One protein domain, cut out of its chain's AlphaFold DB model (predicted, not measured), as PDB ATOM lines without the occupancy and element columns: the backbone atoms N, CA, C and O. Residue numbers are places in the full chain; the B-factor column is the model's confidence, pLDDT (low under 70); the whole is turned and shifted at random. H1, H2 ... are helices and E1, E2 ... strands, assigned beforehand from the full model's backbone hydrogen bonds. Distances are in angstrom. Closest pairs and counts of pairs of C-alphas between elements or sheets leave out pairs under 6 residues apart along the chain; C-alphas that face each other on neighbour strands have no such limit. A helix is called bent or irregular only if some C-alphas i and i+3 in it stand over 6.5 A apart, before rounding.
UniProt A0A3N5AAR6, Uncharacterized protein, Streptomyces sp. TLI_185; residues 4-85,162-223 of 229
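What this domain is: This is residues 4 to 85 and 162 to 223 of the 229 residues of an uncharacterized protein of Streptomyces sp. TLI_185 (UniProt A0A3N5AAR6). What shape does the model make? A bent helix, H2, runs through the middle; H3 and the hairpin of E1 and E2 form a small head at its H2b end, and H4 meets H2a. A ribbon of two parallel strands, E3 and E4, meets H2b by the end of E4, with H5 packed on one face of the ribbon and H6 on the other, while H1 lies off by itself. What is it made of, and how large is it? The printed part has 144 residues, in the order H1 H2 H3 E1 E2 H4 E3 H5 E4 H6, with antiparallel E1 and E2 forming one sheet and parallel E3 and E4 another. The class is mixed, helices and strands; the whole is compact, with a radius of gyration of the C-alphas of 16.3 A and spans of 46 by 46 by 28 A.

Where its parts are: Where do the first elements lie? H1, residues 4 to 15, begins at C-alpha 4, (73.542, 183.463, 168.831), and is 16.6 A long. H2, residues 34 to 53, was assigned as one helix by its hydrogen bonds but is bent: C-alphas 41 and 44 are 7.3 A apart, and its arms are H2a, residues 34 to 41, and H2b, residues 44 to 53. What follows? H3 is residues 56 to 65, E1 70 to 72, E2 75 to 77, H4 80 to 85, E3 165 to 171 with 20.6 A, H5 180 to 191 with 18.5 A and E4 194 to 200 with 19.4 A. H6, residues 211 to 222, ends at C-alpha 222, (105.937, 169.169, 197.409).

How they stand to each other: What stands near H2? The C-alphas of Thr 48 in H2b and Ala 76 in E2 are their closest, 5.0 A apart; those of Ser 46 in H2b and Tyr 200 in E4 are 6.3 A apart. H2a and H4 only just touch, with 3 pairs of C-alphas within 8 A, the closest being Asp 35 and Trp 80 at 6.0 A. How do the strands pair? In the hairpin E1 and E2, N 70 and O 77 are 2.9 A apart; in E3 and E4, N 168 and O 196 are 2.9 A apart, both within hydrogen-bond range. E3, H5 and E4 form a strand-helix-strand unit, two parallel strands with a helix between, and its crossover is right-handed. What of H5, H6 and the helix backbones? The closest C-alphas are Ala 186 and Val 195 for H5 and E4, 5.9 A, and His 165 and Val 221 for E3 and H6, 7.4 A. Every O i to N i+4 pair is within hydrogen-bond range in H1, H2a, H2b, H4 and H6, against 5 of 6 in H3 and 5 of 8 in H5.

The domain as a whole: Where is the printed part cut, and which link is long? Residues 86 to 161 are not printed, and C-alphas 85 and 162 are 37.9 A apart; the link from H1 to H2, residues 16 to 33, is long. Where is confidence low? The pLDDT is under 70 at residues 189 to 192, of which 189 to 191 belong to H5.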
ATOM      1  N   GLU A   4      72.440 182.507 168.834       93.31
ATOM      2  CA  GLU A   4      73.542 183.463 168.831       93.31
ATOM      3  C   GLU A   4      74.623 183.078 169.843       93.31
ATOM      4  O   GLU A   4      75.796 183.013 169.491       93.31
ATOM      5  N   LEU A   5      74.238 182.751 171.082       93.81
ATOM      6  CA  LEU A   5      75.192 182.341 172.119       93.81
ATOM      7  C   LEU A   5      75.863 180.999 171.791       93.81
ATOM      8  O   LEU A   5      77.049 180.831 172.065       93.81
ATOM      9  N   ARG A   6      75.146 180.066 171.146       93.44
ATOM     10  CA  ARG A   6      75.754 178.817 170.651       93.44
ATOM     11  C   ARG A   6      76.782 179.076 169.552       93.44
ATOM     12  O   ARG A   6      77.850 178.475 169.576       93.44
ATOM     13  N   ALA A   7      76.471 179.970 168.612       95.81
ATOM     14  CA  ALA A   7      77.397 180.343 167.546       95.81
ATOM     15  C   ALA A   7      78.654 181.030 168.108       95.81
ATOM     16  O   ALA A   7      79.768 180.613 167.800       95.81
ATOM     17  N   GLN A   8      78.485 181.992 169.023       95.94
ATOM     18  CA  GLN A   8      79.606 182.659 169.695       95.94
ATOM     19  C   GLN A   8      80.465 181.679 170.504       95.94
ATOM     20  O   GLN A   8      81.688 181.806 170.518       95.94
ATOM     21  N   PHE A   9      79.855 180.678 171.147       96.25
ATOM     22  CA  PHE A   9      80.612 179.620 171.815       96.25
ATOM     23  C   PHE A   9      81.455 178.806 170.825       96.25
ATOM     24  O   PHE A   9      82.622 178.538 171.107       96.25
ATOM     25  N   ALA A  10      80.910 178.446 169.658       97.25
ATOM     26  CA  ALA A  10      81.662 177.713 168.641       97.25
ATOM     27  C   ALA A  10      82.885 178.499 168.139       97.25
ATOM     28  O   ALA A  10      83.977 177.936 168.042       97.25
ATOM     29  N   GLU A  11      82.722 179.800 167.893       96.38
ATOM     30  CA  GLU A  11      83.817 180.701 167.516       96.38
ATOM     31  C   GLU A  11      84.862 180.831 168.633       96.38
ATOM     32  O   GLU A  11      86.063 180.686 168.385       96.38
ATOM     33  N   TYR A  12      84.411 181.053 169.872       94.56
ATOM     34  CA  TYR A  12      85.280 181.137 171.046       94.56
ATOM     35  C   TYR A  12      86.106 179.861 171.220       94.56
ATOM     36  O   TYR A  12      87.332 179.929 171.306       94.56
ATOM     37  N   GLN A  13      85.451 178.699 171.214       95.38
ATOM     38  CA  GLN A  13      86.103 177.411 171.420       95.38
ATOM     39  C   GLN A  13      87.161 177.142 170.343       95.38
ATOM     40  O   GLN A  13      88.271 176.720 170.664       95.38
ATOM     41  N   ALA A  14      86.856 177.448 169.078       94.56
ATOM     42  CA  ALA A  14      87.812 177.309 167.983       94.56
ATOM     43  C   ALA A  14      89.023 178.250 168.141       94.56
ATOM     44  O   ALA A  14      90.162 177.841 167.894       94.56
ATOM     45  N   LYS A  15      88.806 179.494 168.597       93.50
ATOM     46  CA  LYS A  15      89.879 180.480 168.810       93.50
ATOM     47  C   LYS A  15      90.884 180.036 169.873       93.50
ATOM     48  O   LYS A  15      92.063 180.359 169.741       93.50
ATOM     49  N   LEU A  16      90.449 179.288 170.889       91.62
ATOM     50  CA  LEU A  16      91.347 178.791 171.935       91.62
ATOM     51  C   LEU A  16      92.373 177.774 171.415       91.62
ATOM     52  O   LEU A  16      93.400 177.583 172.062       91.62
ATOM     53  N   ARG A  17      92.109 177.121 170.269       92.44
ATOM     54  CA  ARG A  17      92.990 176.104 169.657       92.44
ATOM     55  C   ARG A  17      93.406 174.999 170.638       92.44
ATOM     56  O   ARG A  17      94.518 174.479 170.562       92.44
ATOM     57  N   LEU A  18      92.513 174.662 171.570       92.88
ATOM     58  CA  LEU A  18      92.760 173.631 172.569       92.88
ATOM     59  C   LEU A  18      92.766 172.252 171.929       92.88
ATOM     60  O   LEU A  18      92.044 171.992 170.962       92.88
ATOM     61  N   ARG A  19      93.570 171.373 172.520       93.50
ATOM     62  CA  ARG A  19      93.656 169.972 172.138       93.50
ATOM     63  C   ARG A  19      93.157 169.071 173.251       93.50
ATOM     64  O   ARG A  19      93.227 169.452 174.419       93.50
ATOM     65  N   GLY A  20      92.641 167.901 172.889       93.56
ATOM     66  CA  GLY A  20      92.277 166.897 173.881       93.56
ATOM     67  C   GLY A  20      93.505 166.464 174.675       93.56
ATOM     68  O   GLY A  20      94.644 166.566 174.208       93.56
ATOM     69  N   LEU A  21      93.291 165.976 175.898       92.12
ATOM     70  CA  LEU A  21      94.389 165.443 176.702       92.12
ATOM     71  C   LEU A  21      95.092 164.288 175.974       92.12
ATOM     72  O   LEU A  21      94.487 163.556 175.186       92.12
ATOM     73  N   LYS A  22      96.390 164.109 176.237       89.56
ATOM     74  CA  LYS A  22      97.175 163.026 175.630       89.56
ATOM     75  C   LYS A  22      96.508 161.674 175.903       89.56
ATOM     76  O   LYS A  22      96.249 161.336 177.052       89.56
ATOM     77  N   GLY A  23      96.274 160.901 174.843       90.50
ATOM     78  CA  GLY A  23      95.606 159.598 174.925       90.50
ATOM     79  C   GLY A  23      94.076 159.657 174.894       90.50
ATOM     80  O   GLY A  23      93.457 158.604 174.821       90.50
ATOM     81  N   SER A  24      93.468 160.849 174.875       92.88
ATOM     82  CA  SER A  24      92.010 160.996 174.740       92.88
ATOM     83  C   SER A  24      91.484 160.597 173.357       92.88
ATOM     84  O   SER A  24      90.309 160.284 173.222       92.88
ATOM     85  N   GLY A  25      92.335 160.629 172.323       94.56
ATOM     86  CA  GLY A  25      91.924 160.435 170.926       94.56
ATOM     87  C   GLY A  25      91.392 161.702 170.245       94.56
ATOM     88  O   GLY A  25      91.092 161.666 169.055       94.56
ATOM     89  N   PHE A  26      91.329 162.835 170.954       94.56
ATOM     90  CA  PHE A  26      90.834 164.100 170.417       94.56
ATOM     91  C   PHE A  26      91.990 165.047 170.119       94.56
ATOM     92  O   PHE A  26      92.682 165.494 171.032       94.56
ATOM     93  N   ASP A  27      92.184 165.378 168.840       91.88
ATOM     94  CA  ASP A  27      93.223 166.330 168.456       91.88
ATOM     95  C   ASP A  27      92.786 167.769 168.722       91.88
ATOM     96  O   ASP A  27      93.241 168.361 169.685       91.88
ATOM     97  N   ALA A  28      91.864 168.331 167.938       95.12
ATOM     98  CA  ALA A  28      91.306 169.659 168.191       95.12
ATOM     99  C   ALA A  28      89.980 169.572 168.964       95.12
ATOM    100  O   ALA A  28      89.074 168.835 168.568       95.12
ATOM    101  N   LEU A  29      89.836 170.375 170.022       96.12
ATOM    102  CA  LEU A  29      88.572 170.534 170.746       96.12
ATOM    103  C   LEU A  29      87.753 171.667 170.130       96.12
ATOM    104  O   LEU A  29      88.133 172.839 170.174       96.12
ATOM    105  N   THR A  30      86.598 171.316 169.578       97.12
ATOM    106  CA  THR A  30      85.667 172.223 168.904       97.12
ATOM    107  C   THR A  30      84.281 172.081 169.514       97.12
ATOM    108  O   THR A  30      83.978 171.073 170.141       97.12
ATOM    109  N   ALA A  31      83.381 173.033 169.274       96.94
ATOM    110  CA  ALA A  31      81.999 172.884 169.736       96.94
ATOM    111  C   ALA A  31      81.259 171.666 169.141       96.94
ATOM    112  O   ALA A  31      80.213 171.305 169.663       96.94
ATOM    113  N   ARG A  32      81.775 171.044 168.067       96.44
ATOM    114  CA  ARG A  32      81.147 169.887 167.403       96.44
ATOM    115  C   ARG A  32      81.502 168.530 168.007       96.44
ATOM    116  O   ARG A  32      80.838 167.567 167.667       96.44
ATOM    117  N   ASN A  33      82.573 168.445 168.792       97.56
ATOM    118  CA  ASN A  33      83.056 167.186 169.374       97.56
ATOM    119  C   ASN A  33      83.283 167.278 170.887       97.56
ATOM    120  O   ASN A  33      83.857 166.370 171.485       97.56
ATOM    121  N   TYR A  34      82.923 168.406 171.506       97.50
ATOM    122  CA  TYR A  34      83.215 168.640 172.917       97.50
ATOM    123  C   TYR A  34      82.362 167.758 173.834       97.50
ATOM    124  O   TYR A  34      82.823 167.325 174.883       97.50
ATOM    125  N   ASP A  35      81.125 167.497 173.434       97.56
ATOM    126  CA  ASP A  35      80.222 166.540 174.064       97.56
ATOM    127  C   ASP A  35      80.841 165.139 174.119       97.56
ATOM    128  O   ASP A  35      80.992 164.576 175.203       97.56
ATOM    129  N   GLU A  36      81.293 164.618 172.978       98.31
ATOM    130  CA  GLU A  36      81.956 163.315 172.900       98.31
ATOM    131  C   GLU A  36      83.246 163.300 173.729       98.31
ATOM    132  O   GLU A  36      83.489 162.363 174.493       98.31
ATOM    133  N   TYR A  37      84.039 164.375 173.650       98.31
ATOM    134  CA  TYR A  37      85.233 164.534 174.472       98.31
ATOM    135  C   TYR A  37      84.907 164.476 175.967       98.31
ATOM    136  O   TYR A  37      85.569 163.741 176.695       98.31
ATOM    137  N   LEU A  38      83.885 165.194 176.445       98.44
ATOM    138  CA  LEU A  38      83.480 165.160 177.853       98.44
ATOM    139  C   LEU A  38      83.051 163.755 178.278       98.44
ATOM    140  O   LEU A  38      83.511 163.274 179.319       98.44
ATOM    141  N   VAL A  39      82.224 163.091 177.466       98.56
ATOM    142  CA  VAL A  39      81.758 161.724 177.731       98.56
ATOM    143  C   VAL A  39      82.943 160.775 177.873       98.56
ATOM    144  O   VAL A  39      83.098 160.141 178.917       98.56
ATOM    145  N   LYS A  40      83.816 160.719 176.863       98.25
ATOM    146  CA  LYS A  40      84.916 159.747 176.804       98.25
ATOM    147  C   LYS A  40      86.055 160.058 177.765       98.25
ATOM    148  O   LYS A  40      86.593 159.148 178.391       98.25
ATOM    149  N   GLN A  41      86.436 161.327 177.893       97.50
ATOM    150  CA  GLN A  41      87.580 161.720 178.713       97.50
ATOM    151  C   GLN A  41      87.246 161.762 180.206       97.50
ATOM    152  O   GLN A  41      88.140 161.532 181.025       97.50
ATOM    153  N   TYR A  42      86.002 162.085 180.573       97.81
ATOM    154  CA  TYR A  42      85.674 162.367 181.968       97.81
ATOM    155  C   TYR A  42      84.447 161.627 182.499       97.81
ATOM    156  O   TYR A  42      84.543 161.036 183.574       97.81
ATOM    157  N   LEU A  43      83.313 161.641 181.794       98.50
ATOM    158  CA  LEU A  43      82.053 161.156 182.369       98.50
ATOM    159  C   LEU A  43      82.001 159.627 182.461       98.50
ATOM    160  O   LEU A  43      81.731 159.106 183.539       98.50
ATOM    161  N   GLU A  44      82.319 158.902 181.385       98.56
ATOM    162  CA  GLU A  44      82.377 157.432 181.402       98.56
ATOM    163  C   GLU A  44      83.416 156.913 182.414       98.56
ATOM    164  O   GLU A  44      83.069 156.040 183.221       98.56
ATOM    165  N   PRO A  45      84.660 157.446 182.469       98.12
ATOM    166  CA  PRO A  45      85.610 157.079 183.518       98.12
ATOM    167  C   PRO A  45      85.105 157.365 184.936       98.12
ATOM    168  O   PRO A  45      85.321 156.551 185.834       98.12
ATOM    169  N   SER A  46      84.425 158.496 185.148       98.19
ATOM    170  CA  SER A  46      83.900 158.869 186.462       98.19
ATOM    171  C   SER A  46      82.764 157.948 186.916       98.19
ATOM    172  O   SER A  46      82.845 157.372 188.003       98.19
ATOM    173  N   ALA A  47      81.777 157.709 186.048       98.62
ATOM    174  CA  ALA A  47      80.710 156.736 186.282       98.62
ATOM    175  C   ALA A  47      81.280 155.339 186.544       98.62
ATOM    176  O   ALA A  47      80.850 154.638 187.457       98.62
ATOM    177  N   THR A  48      82.299 154.944 185.777       98.69
ATOM    178  CA  THR A  48      82.970 153.653 185.956       98.69
ATOM    179  C   THR A  48      83.633 153.548 187.324       98.69
ATOM    180  O   THR A  48      83.455 152.536 188.004       98.69
ATOM    181  N   LYS A  49      84.363 154.585 187.760       98.06
ATOM    182  CA  LYS A  49      84.978 154.629 189.096       98.06
ATOM    183  C   LYS A  49      83.915 154.504 190.190       98.06
ATOM    184  O   LYS A  49      84.091 153.698 191.099       98.06
ATOM    185  N   TYR A  50      82.817 155.251 190.071       98.12
ATOM    186  CA  TYR A  50      81.700 155.207 191.015       98.12
ATOM    187  C   TYR A  50      81.071 153.810 191.096       98.12
ATOM    188  O   TYR A  50      81.061 153.202 192.163       98.12
ATOM    189  N   LEU A  51      80.641 153.247 189.962       98.56
ATOM    190  CA  LEU A  51      79.989 151.934 189.912       98.56
ATOM    191  C   LEU A  51      80.912 150.789 190.340       98.56
ATOM    192  O   LEU A  51      80.438 149.788 190.868       98.56
ATOM    193  N   THR A  52      82.222 150.913 190.122       98.44
ATOM    194  CA  THR A  52      83.206 149.916 190.578       98.44
ATOM    195  C   THR A  52      83.369 149.921 192.096       98.44
ATOM    196  O   THR A  52      83.663 148.878 192.671       98.44
ATOM    197  N   ALA A  53      83.194 151.074 192.747       97.50
ATOM    198  CA  ALA A  53      83.325 151.202 194.196       97.50
ATOM    199  C   ALA A  53      82.090 150.703 194.967       97.50
ATOM    200  O   ALA A  53      82.182 150.458 196.169       97.50
ATOM    201  N   LEU A  54      80.944 150.557 194.295       98.19
ATOM    202  CA  LEU A  54      79.725 150.010 194.885       98.19
ATOM    203  C   LEU A  54      79.829 148.495 195.109       98.19
ATOM    204  O   LEU A  54      80.502 147.781 194.364       98.19
ATOM    205  N   SER A  55      79.081 147.993 196.095       98.31
ATOM    206  CA  SER A  55      78.823 146.556 196.209       98.31
ATOM    207  C   SER A  55      78.017 146.052 195.003       98.31
ATOM    208  O   SER A  55      77.326 146.825 194.335       98.31
ATOM    209  N   ASP A  56      78.046 144.744 194.735       97.88
ATOM    210  CA  ASP A  56      77.270 144.154 193.633       97.88
ATOM    211  C   ASP A  56      75.768 144.457 193.745       97.88
ATOM    212  O   ASP A  56      75.127 144.786 192.745       97.88
ATOM    213  N   SER A  57      75.227 144.407 194.965       98.19
ATOM    214  CA  SER A  57      73.816 144.689 195.248       98.19
ATOM    215  C   SER A  57      73.464 146.164 195.033       98.19
ATOM    216  O   SER A  57      72.443 146.478 194.410       98.19
ATOM    217  N   ASP A  58      74.311 147.083 195.505       98.56
ATOM    218  CA  ASP A  58      74.077 148.525 195.346       98.56
ATOM    219  C   ASP A  58      74.205 148.943 193.884       98.56
ATOM    220  O   ASP A  58      73.370 149.690 193.373       98.56
ATOM    221  N   ARG A  59      75.197 148.396 193.175       98.56
ATOM    222  CA  ARG A  59      75.368 148.609 191.739       98.56
ATOM    223  C   ARG A  59      74.164 148.107 190.948       98.56
ATOM    224  O   ARG A  59      73.681 148.832 190.082       98.56
ATOM    225  N   ALA A  60      73.664 146.903 191.235       98.06
ATOM    226  CA  ALA A  60      72.472 146.373 190.572       98.06
ATOM    227  C   ALA A  60      71.245 147.266 190.820       98.06
ATOM    228  O   ALA A  60      70.509 147.589 189.887       98.06
ATOM    229  N   THR A  61      71.069 147.732 192.059       98.50
ATOM    230  CA  THR A  61      69.982 148.649 192.438       98.50
ATOM    231  C   THR A  61      70.093 149.997 191.728       98.50
ATOM    232  O   THR A  61      69.087 150.537 191.268       98.50
ATOM    233  N   TYR A  62      71.305 150.545 191.628       98.25
ATOM    234  CA  TYR A  62      71.568 151.796 190.927       98.25
ATOM    235  C   TYR A  62      71.276 151.660 189.428       98.25
ATOM    236  O   TYR A  62      70.490 152.427 188.884       98.25
ATOM    237  N   LEU A  63      71.829 150.638 188.767       98.06
ATOM    238  CA  LEU A  63      71.640 150.417 187.327       98.06
ATOM    239  C   LEU A  63      70.179 150.121 186.955       98.06
ATOM    240  O   LEU A  63      69.744 150.489 185.867       98.06
ATOM    241  N   ALA A  64      69.393 149.532 187.862       97.81
ATOM    242  CA  ALA A  64      67.952 149.357 187.666       97.81
ATOM    243  C   ALA A  64      67.177 150.690 187.628       97.81
ATOM    244  O   ALA A  64      66.114 150.761 187.012       97.81
ATOM    245  N   LYS A  65      67.693 151.743 188.277       96.12
ATOM    246  CA  LYS A  65      67.119 153.103 188.254       96.12
ATOM    247  C   LYS A  65      67.726 153.969 187.150       96.12
ATOM    248  O   LYS A  65      67.048 154.847 186.625       96.12
ATOM    249  N   THR A  66      68.975 153.700 186.787       95.94
ATOM    250  CA  THR A  66      69.777 154.485 185.844       95.94
ATOM    251  C   THR A  66      69.969 153.705 184.541       95.94
ATOM    252  O   THR A  66      71.083 153.361 184.144       95.94
ATOM    253  N   THR A  67      68.854 153.383 183.881       95.50
ATOM    254  CA  THR A  67      68.796 152.403 182.780       95.50
ATOM    255  C   THR A  67      69.487 152.838 181.489       95.50
ATOM    256  O   THR A  67      69.732 152.003 180.623       95.50
ATOM    257  N   PHE A  68      69.828 154.122 181.350       97.25
ATOM    258  CA  PHE A  68      70.586 154.617 180.199       97.25
ATOM    259  C   PHE A  68      72.062 154.188 180.229       97.25
ATOM    260  O   PHE A  68      72.732 154.203 179.196       97.25
ATOM    261  N   ILE A  69      72.593 153.809 181.398       98.44
ATOM    262  CA  ILE A  69      73.979 153.356 181.513       98.44
ATOM    263  C   ILE A  69      74.066 151.901 181.079       98.44
ATOM    264  O   ILE A  69      73.539 150.998 181.730       98.44
ATOM    265  N   THR A  70      74.848 151.653 180.035       98.50
ATOM    266  CA  THR A  70      75.290 150.299 179.711       98.50
ATOM    267  C   THR A  70      76.510 149.957 180.561       98.50
ATOM    268  O   THR A  70      77.579 150.549 180.392       98.50
ATOM    269  N   TRP A  71      76.353 148.986 181.466       98.31
ATOM    270  CA  TRP A  71      77.437 148.422 182.273       98.31
ATOM    271  C   TRP A  71      77.906 147.089 181.685       98.31
ATOM    272  O   TRP A  71      77.191 146.089 181.740       98.31
ATOM    273  N   SER A  72      79.115 147.057 181.123       98.00
ATOM    274  CA  SER A  72      79.680 145.847 180.517       98.00
ATOM    275  C   SER A  72      81.198 145.812 180.660       98.00
ATOM    276  O   SER A  72      81.866 146.839 180.558       98.00
ATOM    277  N   GLY A  73      81.756 144.629 180.940       95.69
ATOM    278  CA  GLY A  73      83.205 144.446 181.087       95.69
ATOM    279  C   GLY A  73      83.844 145.342 182.157       95.69
ATOM    280  O   GLY A  73      84.993 145.747 182.005       95.69
ATOM    281  N   GLY A  74      83.088 145.699 183.202       96.81
ATOM    282  CA  GLY A  74      83.548 146.608 184.254       96.81
ATOM    283  C   GLY A  74      83.610 148.083 183.840       96.81
ATOM    284  O   GLY A  74      84.367 148.838 184.443       96.81
ATOM    285  N   LYS A  75      82.877 148.492 182.795       98.19
ATOM    286  CA  LYS A  75      82.861 149.865 182.274       98.19
ATOM    287  C   LYS A  75      81.441 150.374 182.066       98.19
ATOM    288  O   LYS A  75      80.570 149.630 181.616       98.19
ATOM    289  N   ALA A  76      81.247 151.657 182.358       98.56
ATOM    290  CA  ALA A  76      80.033 152.402 182.062       98.56
ATOM    291  C   ALA A  76      80.147 153.084 180.694       98.56
ATOM    292  O   ALA A  76      81.179 153.683 180.391       98.56
ATOM    293  N   THR A  77      79.084 153.019 179.897       98.62
ATOM    294  CA  THR A  77      78.965 153.734 178.616       98.62
ATOM    295  C   THR A  77      77.564 154.313 178.460       98.62
ATOM    296  O   THR A  77      76.596 153.716 178.937       98.62
ATOM    297  N   PHE A  78      77.470 155.490 177.842       98.62
ATOM    298  CA  PHE A  78      76.225 156.234 177.613       98.62
ATOM    299  C   PHE A  78      76.461 157.369 176.607       98.62
ATOM    300  O   PHE A  78      77.607 157.718 176.310       98.62
ATOM    301  N   THR A  79      75.389 157.955 176.071       98.31
ATOM    302  CA  THR A  79      75.498 159.128 175.193       98.31
ATOM    303  C   THR A  79      75.506 160.438 175.982       98.31
ATOM    304  O   THR A  79      75.129 160.493 177.155       98.31
ATOM    305  N   TRP A  80      75.919 161.530 175.334       97.62
ATOM    306  CA  TRP A  80      75.797 162.866 175.919       97.62
ATOM    307  C   TRP A  80      74.337 163.234 176.221       97.62
ATOM    308  O   TRP A  80      74.060 163.814 177.267       97.62
ATOM    309  N   ASP A  81      73.400 162.864 175.346       97.06
ATOM    310  CA  ASP A  81      71.976 163.155 175.535       97.06
ATOM    311  C   ASP A  81      71.388 162.397 176.732       97.06
ATOM    312  O   ASP A  81      70.602 162.964 177.499       97.06
ATOM    313  N   ASP A  82      71.821 161.153 176.946       97.44
ATOM    314  CA  ASP A  82      71.455 160.388 178.140       97.44
ATOM    315  C   ASP A  82      71.979 161.067 179.409       97.44
ATOM    316  O   ASP A  82      71.242 161.258 180.376       97.44
ATOM    317  N   PHE A  83      73.244 161.500 179.384       97.38
ATOM    318  CA  PHE A  83      73.846 162.233 180.491       97.38
ATOM    319  C   PHE A  83      73.106 163.546 180.789       97.38
ATOM    320  O   PHE A  83      72.817 163.840 181.948       97.38
ATOM    321  N   VAL A  84      72.754 164.333 179.769       95.06
ATOM    322  CA  VAL A  84      72.004 165.586 179.959       95.06
ATOM    323  C   VAL A  84      70.610 165.313 180.523       95.06
ATOM    324  O   VAL A  84      70.165 166.039 181.412       95.06
ATOM    325  N   THR A  85      69.940 164.258 180.053       94.94
ATOM    326  CA  THR A  85      68.657 163.804 180.614       94.94
ATOM    327  C   THR A  85      68.787 163.435 182.091       94.94
ATOM    328  O   THR A  85      67.936 163.826 182.888       94.94
ATOM    329  N   ARG A 162     103.243 181.359 186.452       89.69
ATOM    330  CA  ARG A 162     102.032 180.708 186.974       89.69
ATOM    331  C   ARG A 162     102.346 179.381 187.679       89.69
ATOM    332  O   ARG A 162     103.378 178.769 187.398       89.69
ATOM    333  N   SER A 163     101.413 178.908 188.513       90.06
ATOM    334  CA  SER A 163     101.481 177.555 189.086       90.06
ATOM    335  C   SER A 163     101.572 176.495 187.988       90.06
ATOM    336  O   SER A 163     100.916 176.600 186.948       90.06
ATOM    337  N   LYS A 164     102.381 175.470 188.249       90.00
ATOM    338  CA  LYS A 164     102.599 174.330 187.356       90.00
ATOM    339  C   LYS A 164     101.830 173.086 187.764       90.00
ATOM    340  O   LYS A 164     101.778 172.158 186.976       90.00
ATOM    341  N   HIS A 165     101.205 173.075 188.938       93.25
ATOM    342  CA  HIS A 165     100.454 171.929 189.440       93.25
ATOM    343  C   HIS A 165      99.033 172.379 189.779       93.25
ATOM    344  O   HIS A 165      98.844 173.322 190.552       93.25
ATOM    345  N   TRP A 166      98.046 171.722 189.177       94.31
ATOM    346  CA  TRP A 166      96.633 172.071 189.294       94.31
ATOM    347  C   TRP A 166      95.822 170.855 189.725       94.31
ATOM    348  O   TRP A 166      95.948 169.779 189.141       94.31
ATOM    349  N   TRP A 167      94.957 171.052 190.713       95.38
ATOM    350  CA  TRP A 167      93.966 170.082 191.161       95.38
ATOM    351  C   TRP A 167      92.581 170.685 190.960       95.38
ATOM    352  O   TRP A 167      92.240 171.678 191.601       95.38
ATOM    353  N   ILE A 168      91.809 170.138 190.022       95.69
ATOM    354  CA  ILE A 168      90.520 170.699 189.600       95.69
ATOM    355  C   ILE A 168      89.445 169.620 189.733       95.69
ATOM    356  O   ILE A 168      89.631 168.494 189.263       95.69
ATOM    357  N   ARG A 169      88.331 169.961 190.390       96.56
ATOM    358  CA  ARG A 169      87.235 169.045 190.730       96.56
ATOM    359  C   ARG A 169      85.890 169.739 190.623       96.56
ATOM    360  O   ARG A 169      85.750 170.854 191.116       96.56
ATOM    361  N   LEU A 170      84.932 169.095 189.966       96.94
ATOM    362  CA  LEU A 170      83.532 169.525 189.925       96.94
ATOM    363  C   LEU A 170      82.631 168.285 189.980       96.94
ATOM    364  O   LEU A 170      83.045 167.206 189.568       96.94
ATOM    365  N   GLY A 171      81.401 168.420 190.459       97.81
ATOM    366  CA  GLY A 171      80.410 167.351 190.367       97.81
ATOM    367  C   GLY A 171      79.831 167.213 188.953       97.81
ATOM    368  O   GLY A 171      79.739 168.199 188.216       97.81
ATOM    369  N   THR A 172      79.421 166.015 188.531       97.56
ATOM    370  CA  THR A 172      78.723 165.856 187.241       97.56
ATOM    371  C   THR A 172      77.305 166.427 187.276       97.56
ATOM    372  O   THR A 172      76.817 166.855 186.234       97.56
ATOM    373  N   ASN A 173      76.689 166.524 188.461       96.56
ATOM    374  CA  ASN A 173      75.399 167.187 188.677       96.56
ATOM    375  C   ASN A 173      75.548 168.672 189.068       96.56
ATOM    376  O   ASN A 173      74.550 169.365 189.276       96.56
ATOM    377  N   ASP A 174      76.780 169.194 189.139       96.25
ATOM    378  CA  ASP A 174      77.015 170.634 189.242       96.25
ATOM    379  C   ASP A 174      76.647 171.308 187.912       96.25
ATOM    380  O   ASP A 174      77.342 171.186 186.902       96.25
ATOM    381  N   SER A 175      75.521 172.020 187.928       93.88
ATOM    382  CA  SER A 175      74.994 172.785 186.798       93.88
ATOM    383  C   SER A 175      75.045 174.301 187.033       93.88
ATOM    384  O   SER A 175      74.365 175.066 186.335       93.88
ATOM    385  N   ASP A 176      75.860 174.772 187.989       94.81
ATOM    386  CA  ASP A 176      76.104 176.203 188.210       94.81
ATOM    387  C   ASP A 176      76.912 176.842 187.074       94.81
ATOM    388  O   ASP A 176      76.776 178.045 186.817       94.81
ATOM    389  N   THR A 177      77.699 176.028 186.365       94.06
ATOM    390  CA  THR A 177      78.365 176.351 185.101       94.06
ATOM    391  C   THR A 177      78.463 175.113 184.206       94.06
ATOM    392  O   THR A 177      78.162 174.001 184.624       94.06
ATOM    393  N   SER A 178      78.871 175.285 182.948       95.00
ATOM    394  CA  SER A 178      79.114 174.150 182.052       95.00
ATOM    395  C   SER A 178      80.434 173.453 182.393       95.00
ATOM    396  O   SER A 178      81.457 174.124 182.545       95.00
ATOM    397  N   HIS A 179      80.446 172.114 182.382       96.50
ATOM    398  CA  HIS A 179      81.661 171.293 182.508       96.50
ATOM    399  C   HIS A 179      82.772 171.720 181.534       96.50
ATOM    400  O   HIS A 179      83.946 171.728 181.894       96.50
ATOM    401  N   VAL A 180      82.415 172.218 180.343       96.31
ATOM    402  CA  VAL A 180      83.360 172.774 179.356       96.31
ATOM    403  C   VAL A 180      84.335 173.791 179.967       96.31
ATOM    404  O   VAL A 180      85.489 173.856 179.549       96.31
ATOM    405  N   ILE A 181      83.909 174.584 180.956       95.81
ATOM    406  CA  ILE A 181      84.756 175.615 181.567       95.81
ATOM    407  C   ILE A 181      85.992 174.999 182.228       95.81
ATOM    408  O   ILE A 181      87.112 175.424 181.939       95.81
ATOM    409  N   SER A 182      85.820 173.976 183.068       95.69
ATOM    410  CA  SER A 182      86.951 173.323 183.735       95.69
ATOM    411  C   SER A 182      87.717 172.391 182.798       95.69
ATOM    412  O   SER A 182      88.944 172.324 182.874       95.69
ATOM    413  N   ALA A 183      87.027 171.738 181.855       96.06
ATOM    414  CA  ALA A 183      87.670 170.924 180.830       96.06
ATOM    415  C   ALA A 183      88.588 171.763 179.927       96.06
ATOM    416  O   ALA A 183      89.680 171.312 179.592       96.06
ATOM    417  N   ASN A 184      88.216 173.008 179.605       95.19
ATOM    418  CA  ASN A 184      89.080 173.932 178.871       95.19
ATOM    419  C   ASN A 184      90.321 174.332 179.677       95.19
ATOM    420  O   ASN A 184      91.411 174.377 179.109       95.19
ATOM    421  N   LEU A 185      90.183 174.578 180.987       93.94
ATOM    422  CA  LEU A 185      91.337 174.832 181.861       93.94
ATOM    423  C   LEU A 185      92.287 173.631 181.884       93.94
ATOM    424  O   LEU A 185      93.498 173.804 181.782       93.94
ATOM    425  N   ALA A 186      91.743 172.415 181.954       93.88
ATOM    426  CA  ALA A 186      92.543 171.198 181.910       93.88
ATOM    427  C   ALA A 186      93.188 170.955 180.539       93.88
ATOM    428  O   ALA A 186      94.347 170.564 180.464       93.88
ATOM    429  N   ALA A 187      92.479 171.229 179.446       92.50
ATOM    430  CA  ALA A 187      93.002 171.102 178.086       92.50
ATOM    431  C   ALA A 187      94.049 172.178 177.744       92.50
ATOM    432  O   ALA A 187      94.898 171.965 176.878       92.50
ATOM    433  N   ALA A 188      94.063 173.310 178.459       86.62
ATOM    434  CA  ALA A 188      95.123 174.316 178.357       86.62
ATOM    435  C   ALA A 188      96.495 173.800 178.842       86.62
ATOM    436  O   ALA A 188      97.496 174.513 178.742       86.62
ATOM    437  N   ASN A 189      96.576 172.540 179.290       68.56
ATOM    438  CA  ASN A 189      97.809 171.879 179.696       68.56
ATOM    439  C   ASN A 189      98.877 171.735 178.593       68.56
ATOM    440  O   ASN A 189     100.026 171.398 178.876       68.56
ATOM    441  N   GLY A 190      98.547 172.049 177.335       60.47
ATOM    442  CA  GLY A 190      99.515 172.133 176.231       60.47
ATOM    443  C   GLY A 190     100.686 173.105 176.467       60.47
ATOM    444  O   GLY A 190     101.603 173.164 175.656       60.47
ATOM    445  N   LEU A 191     100.676 173.845 177.580       60.88
ATOM    446  CA  LEU A 191     101.715 174.774 178.015       60.88
ATOM    447  C   LEU A 191     102.716 174.171 179.024       60.88
ATOM    448  O   LEU A 191     103.515 174.926 179.593       60.88
ATOM    449  N   GLY A 192     102.653 172.854 179.262       61.28
ATOM    450  CA  GLY A 192     103.619 172.097 180.069       61.28
ATOM    451  C   GLY A 192     103.344 172.073 181.574       61.28
ATOM    452  O   GLY A 192     104.293 171.970 182.348       61.28
ATOM    453  N   ASP A 193     102.084 172.203 181.990       83.25
ATOM    454  CA  ASP A 193     101.710 172.100 183.401       83.25
ATOM    455  C   ASP A 193     101.350 170.625 183.757       83.25
ATOM    456  O   ASP A 193     101.307 169.723 182.912       83.25
ATOM    457  N   GLU A 194     101.146 170.330 185.035       88.75
ATOM    458  CA  GLU A 194     100.554 169.084 185.526       88.75
ATOM    459  C   GLU A 194      99.140 169.407 186.006       88.75
ATOM    460  O   GLU A 194      98.955 170.050 187.042       88.75
ATOM    461  N   VAL A 195      98.131 168.967 185.252       92.69
ATOM    462  CA  VAL A 195      96.729 169.175 185.617       92.69
ATOM    463  C   VAL A 195      96.078 167.849 185.981       92.69
ATOM    464  O   VAL A 195      95.876 166.980 185.135       92.69
ATOM    465  N   ASN A 196      95.714 167.716 187.252       93.94
ATOM    466  CA  ASN A 196      94.876 166.645 187.758       93.94
ATOM    467  C   ASN A 196      93.419 167.136 187.777       93.94
ATOM    468  O   ASN A 196      93.021 167.891 188.664       93.94
ATOM    469  N   HIS A 197      92.631 166.732 186.780       95.31
ATOM    470  CA  HIS A 197      91.239 167.150 186.603       95.31
ATOM    471  C   HIS A 197      90.302 165.945 186.536       95.31
ATOM    472  O   HIS A 197      90.569 164.994 185.801       95.31
ATOM    473  N   LEU A 198      89.200 166.006 187.282       95.31
ATOM    474  CA  LEU A 198      88.186 164.958 187.338       95.31
ATOM    475  C   LEU A 198      86.815 165.562 187.666       95.31
ATOM    476  O   LEU A 198      86.735 166.543 188.406       95.31
ATOM    477  N   TYR A 199      85.751 164.942 187.149       97.75
ATOM    478  CA  TYR A 199      84.393 165.159 187.640       97.75
ATOM    479  C   TYR A 199      83.985 164.058 188.606       97.75
ATOM    480  O   TYR A 199      84.246 162.891 188.324       97.75
ATOM    481  N   TYR A 200      83.331 164.395 189.711       97.88
ATOM    482  CA  TYR A 200      82.746 163.411 190.616       97.88
ATOM    483  C   TYR A 200      81.365 163.001 190.117       97.88
ATOM    484  O   TYR A 200      80.479 163.848 190.007       97.88
ATOM    485  N   TRP A 201      81.198 161.719 189.798       98.25
ATOM    486  CA  TRP A 201      79.923 161.185 189.335       98.25
ATOM    487  C   TRP A 201      78.820 161.426 190.369       98.25
ATOM    488  O   TRP A 201      79.030 161.203 191.556       98.25
ATOM    489  N   ASP A 202      77.670 161.894 189.898       96.75
ATOM    490  CA  ASP A 202      76.450 162.235 190.641       96.75
ATOM    491  C   ASP A 202      76.546 163.305 191.735       96.75
ATOM    492  O   ASP A 202      75.527 163.704 192.305       96.75
ATOM    493  N   GLU A 203      77.728 163.854 191.974       97.75
ATOM    494  CA  GLU A 203      77.914 164.910 192.959       97.75
ATOM    495  C   GLU A 203      77.468 166.284 192.443       97.75
ATOM    496  O   GLU A 203      77.532 166.582 191.244       97.75
ATOM    497  N   GLY A 204      77.042 167.141 193.374       96.31
ATOM    498  CA  GLY A 204      76.592 168.507 193.106       96.31
ATOM    499  C   GLY A 204      77.669 169.581 193.297       96.31
ATOM    500  O   GLY A 204      78.870 169.310 193.381       96.31
ATOM    501  N   HIS A 205      77.215 170.833 193.377       95.62
ATOM    502  CA  HIS A 205      78.083 171.990 193.582       95.62
ATOM    503  C   HIS A 205      78.801 171.945 194.938       95.62
ATOM    504  O   HIS A 205      78.185 171.681 195.969       95.62
ATOM    505  N   GLY A 206      80.104 172.239 194.937       93.31
ATOM    506  CA  GLY A 206      80.924 172.270 196.153       93.31
ATOM    507  C   GLY A 206      81.332 170.897 196.699       93.31
ATOM    508  O   GLY A 206      81.859 170.820 197.809       93.31
ATOM    509  N   ALA A 207      81.114 169.819 195.942       94.62
ATOM    510  CA  ALA A 207      81.526 168.481 196.343       94.62
ATOM    511  C   ALA A 207      83.046 168.367 196.557       94.62
ATOM    512  O   ALA A 207      83.853 168.928 195.813       94.62
ATOM    513  N   ASN A 208      83.431 167.595 197.573       93.06
ATOM    514  CA  ASN A 208      84.820 167.340 197.946       93.06
ATOM    515  C   ASN A 208      84.957 165.902 198.466       93.06
ATOM    516  O   ASN A 208      85.109 165.676 199.666       93.06
ATOM    517  N   THR A 209      84.816 164.927 197.568       94.56
ATOM    518  CA  THR A 209      84.738 163.501 197.925       94.56
ATOM    519  C   THR A 209      86.093 162.790 197.937       94.56
ATOM    520  O   THR A 209      86.165 161.645 198.375       94.56
ATOM    521  N   ASP A 210      87.183 163.456 197.527       95.38
ATOM    522  CA  ASP A 210      88.543 162.897 197.515       95.38
ATOM    523  C   ASP A 210      89.599 163.682 198.342       95.38
ATOM    524  O   ASP A 210      90.771 163.730 197.954       95.38
ATOM    525  N   PRO A 211      89.276 164.253 199.526       95.25
ATOM    526  CA  PRO A 211      90.215 165.103 200.264       95.25
ATOM    527  C   PRO A 211      91.499 164.363 200.672       95.25
ATOM    528  O   PRO A 211      92.561 164.975 200.748       95.25
ATOM    529  N   GLY A 212      91.430 163.046 200.900       95.88
ATOM    530  CA  GLY A 212      92.614 162.217 201.137       95.88
ATOM    531  C   GLY A 212      93.557 162.190 199.931       95.88
ATOM    532  O   GLY A 212      94.751 162.453 200.085       95.88
ATOM    533  N   ASP A 213      93.014 161.967 198.730       95.50
ATOM    534  CA  ASP A 213      93.783 161.974 197.482       95.50
ATOM    535  C   ASP A 213      94.395 163.358 197.226       95.50
ATOM    536  O   ASP A 213      95.535 163.455 196.765       95.50
ATOM    537  N   PHE A 214      93.683 164.434 197.581       95.81
ATOM    538  CA  PHE A 214      94.204 165.798 197.498       95.81
ATOM    539  C   PHE A 214      95.428 166.008 198.403       95.81
ATOM    540  O   PHE A 214      96.451 166.523 197.942       95.81
ATOM    541  N   ILE A 215      95.384 165.557 199.663       96.06
ATOM    542  CA  ILE A 215      96.544 165.635 200.571       96.06
ATOM    543  C   ILE A 215      97.708 164.778 200.056       96.06
ATOM    544  O   ILE A 215      98.860 165.226 200.071       96.06
ATOM    545  N   THR A 216      97.438 163.573 199.544       95.62
ATOM    546  CA  THR A 216      98.463 162.727 198.916       95.62
ATOM    547  C   THR A 216      99.085 163.403 197.693       95.62
ATOM    548  O   THR A 216     100.306 163.362 197.516       95.62
ATOM    549  N   TRP A 217      98.280 164.071 196.868       95.56
ATOM    550  CA  TRP A 217      98.762 164.835 195.722       95.56
ATOM    551  C   TRP A 217      99.642 166.016 196.148       95.56
ATOM    552  O   TRP A 217     100.726 166.179 195.587       95.56
ATOM    553  N   ILE A 218      99.262 166.772 197.186       95.62
ATOM    554  CA  ILE A 218     100.108 167.836 197.757       95.62
ATOM    555  C   ILE A 218     101.455 167.264 198.207       95.62
ATOM    556  O   ILE A 218     102.505 167.825 197.882       95.62
ATOM    557  N   ALA A 219     101.453 166.141 198.930       95.38
ATOM    558  CA  ALA A 219     102.684 165.503 199.390       95.38
ATOM    559  C   ALA A 219     103.585 165.091 198.214       95.38
ATOM    560  O   ALA A 219     104.792 165.329 198.248       95.38
ATOM    561  N   LYS A 220     102.998 164.554 197.135       94.38
ATOM    562  CA  LYS A 220     103.721 164.208 195.903       94.38
ATOM    563  C   LYS A 220     104.336 165.440 195.233       94.38
ATOM    564  O   LYS A 220     105.515 165.404 194.892       94.38
ATOM    565  N   VAL A 221     103.560 166.509 195.052       93.75
ATOM    566  CA  VAL A 221     104.008 167.748 194.390       93.75
ATOM    567  C   VAL A 221     105.108 168.447 195.192       93.75
ATOM    568  O   VAL A 221     106.081 168.929 194.622       93.75
ATOM    569  N   THR A 222     104.980 168.485 196.518       94.06
ATOM    570  CA  THR A 222     105.937 169.169 197.409       94.06
ATOM    571  C   THR A 222     107.143 168.309 197.793       94.06
ATOM    572  O   THR A 222     108.126 168.829 198.317       94.06
ATOM    573  N   GLY A 223     107.077 166.993 197.576       94.00
ATOM    574  CA  GLY A 223     108.072 166.038 198.065       94.00
ATOM    575  C   GLY A 223     108.011 165.789 199.578       94.00
ATOM    576  O   GLY A 223     108.947 165.211 200.135       94.00
TER     577      GLY A 223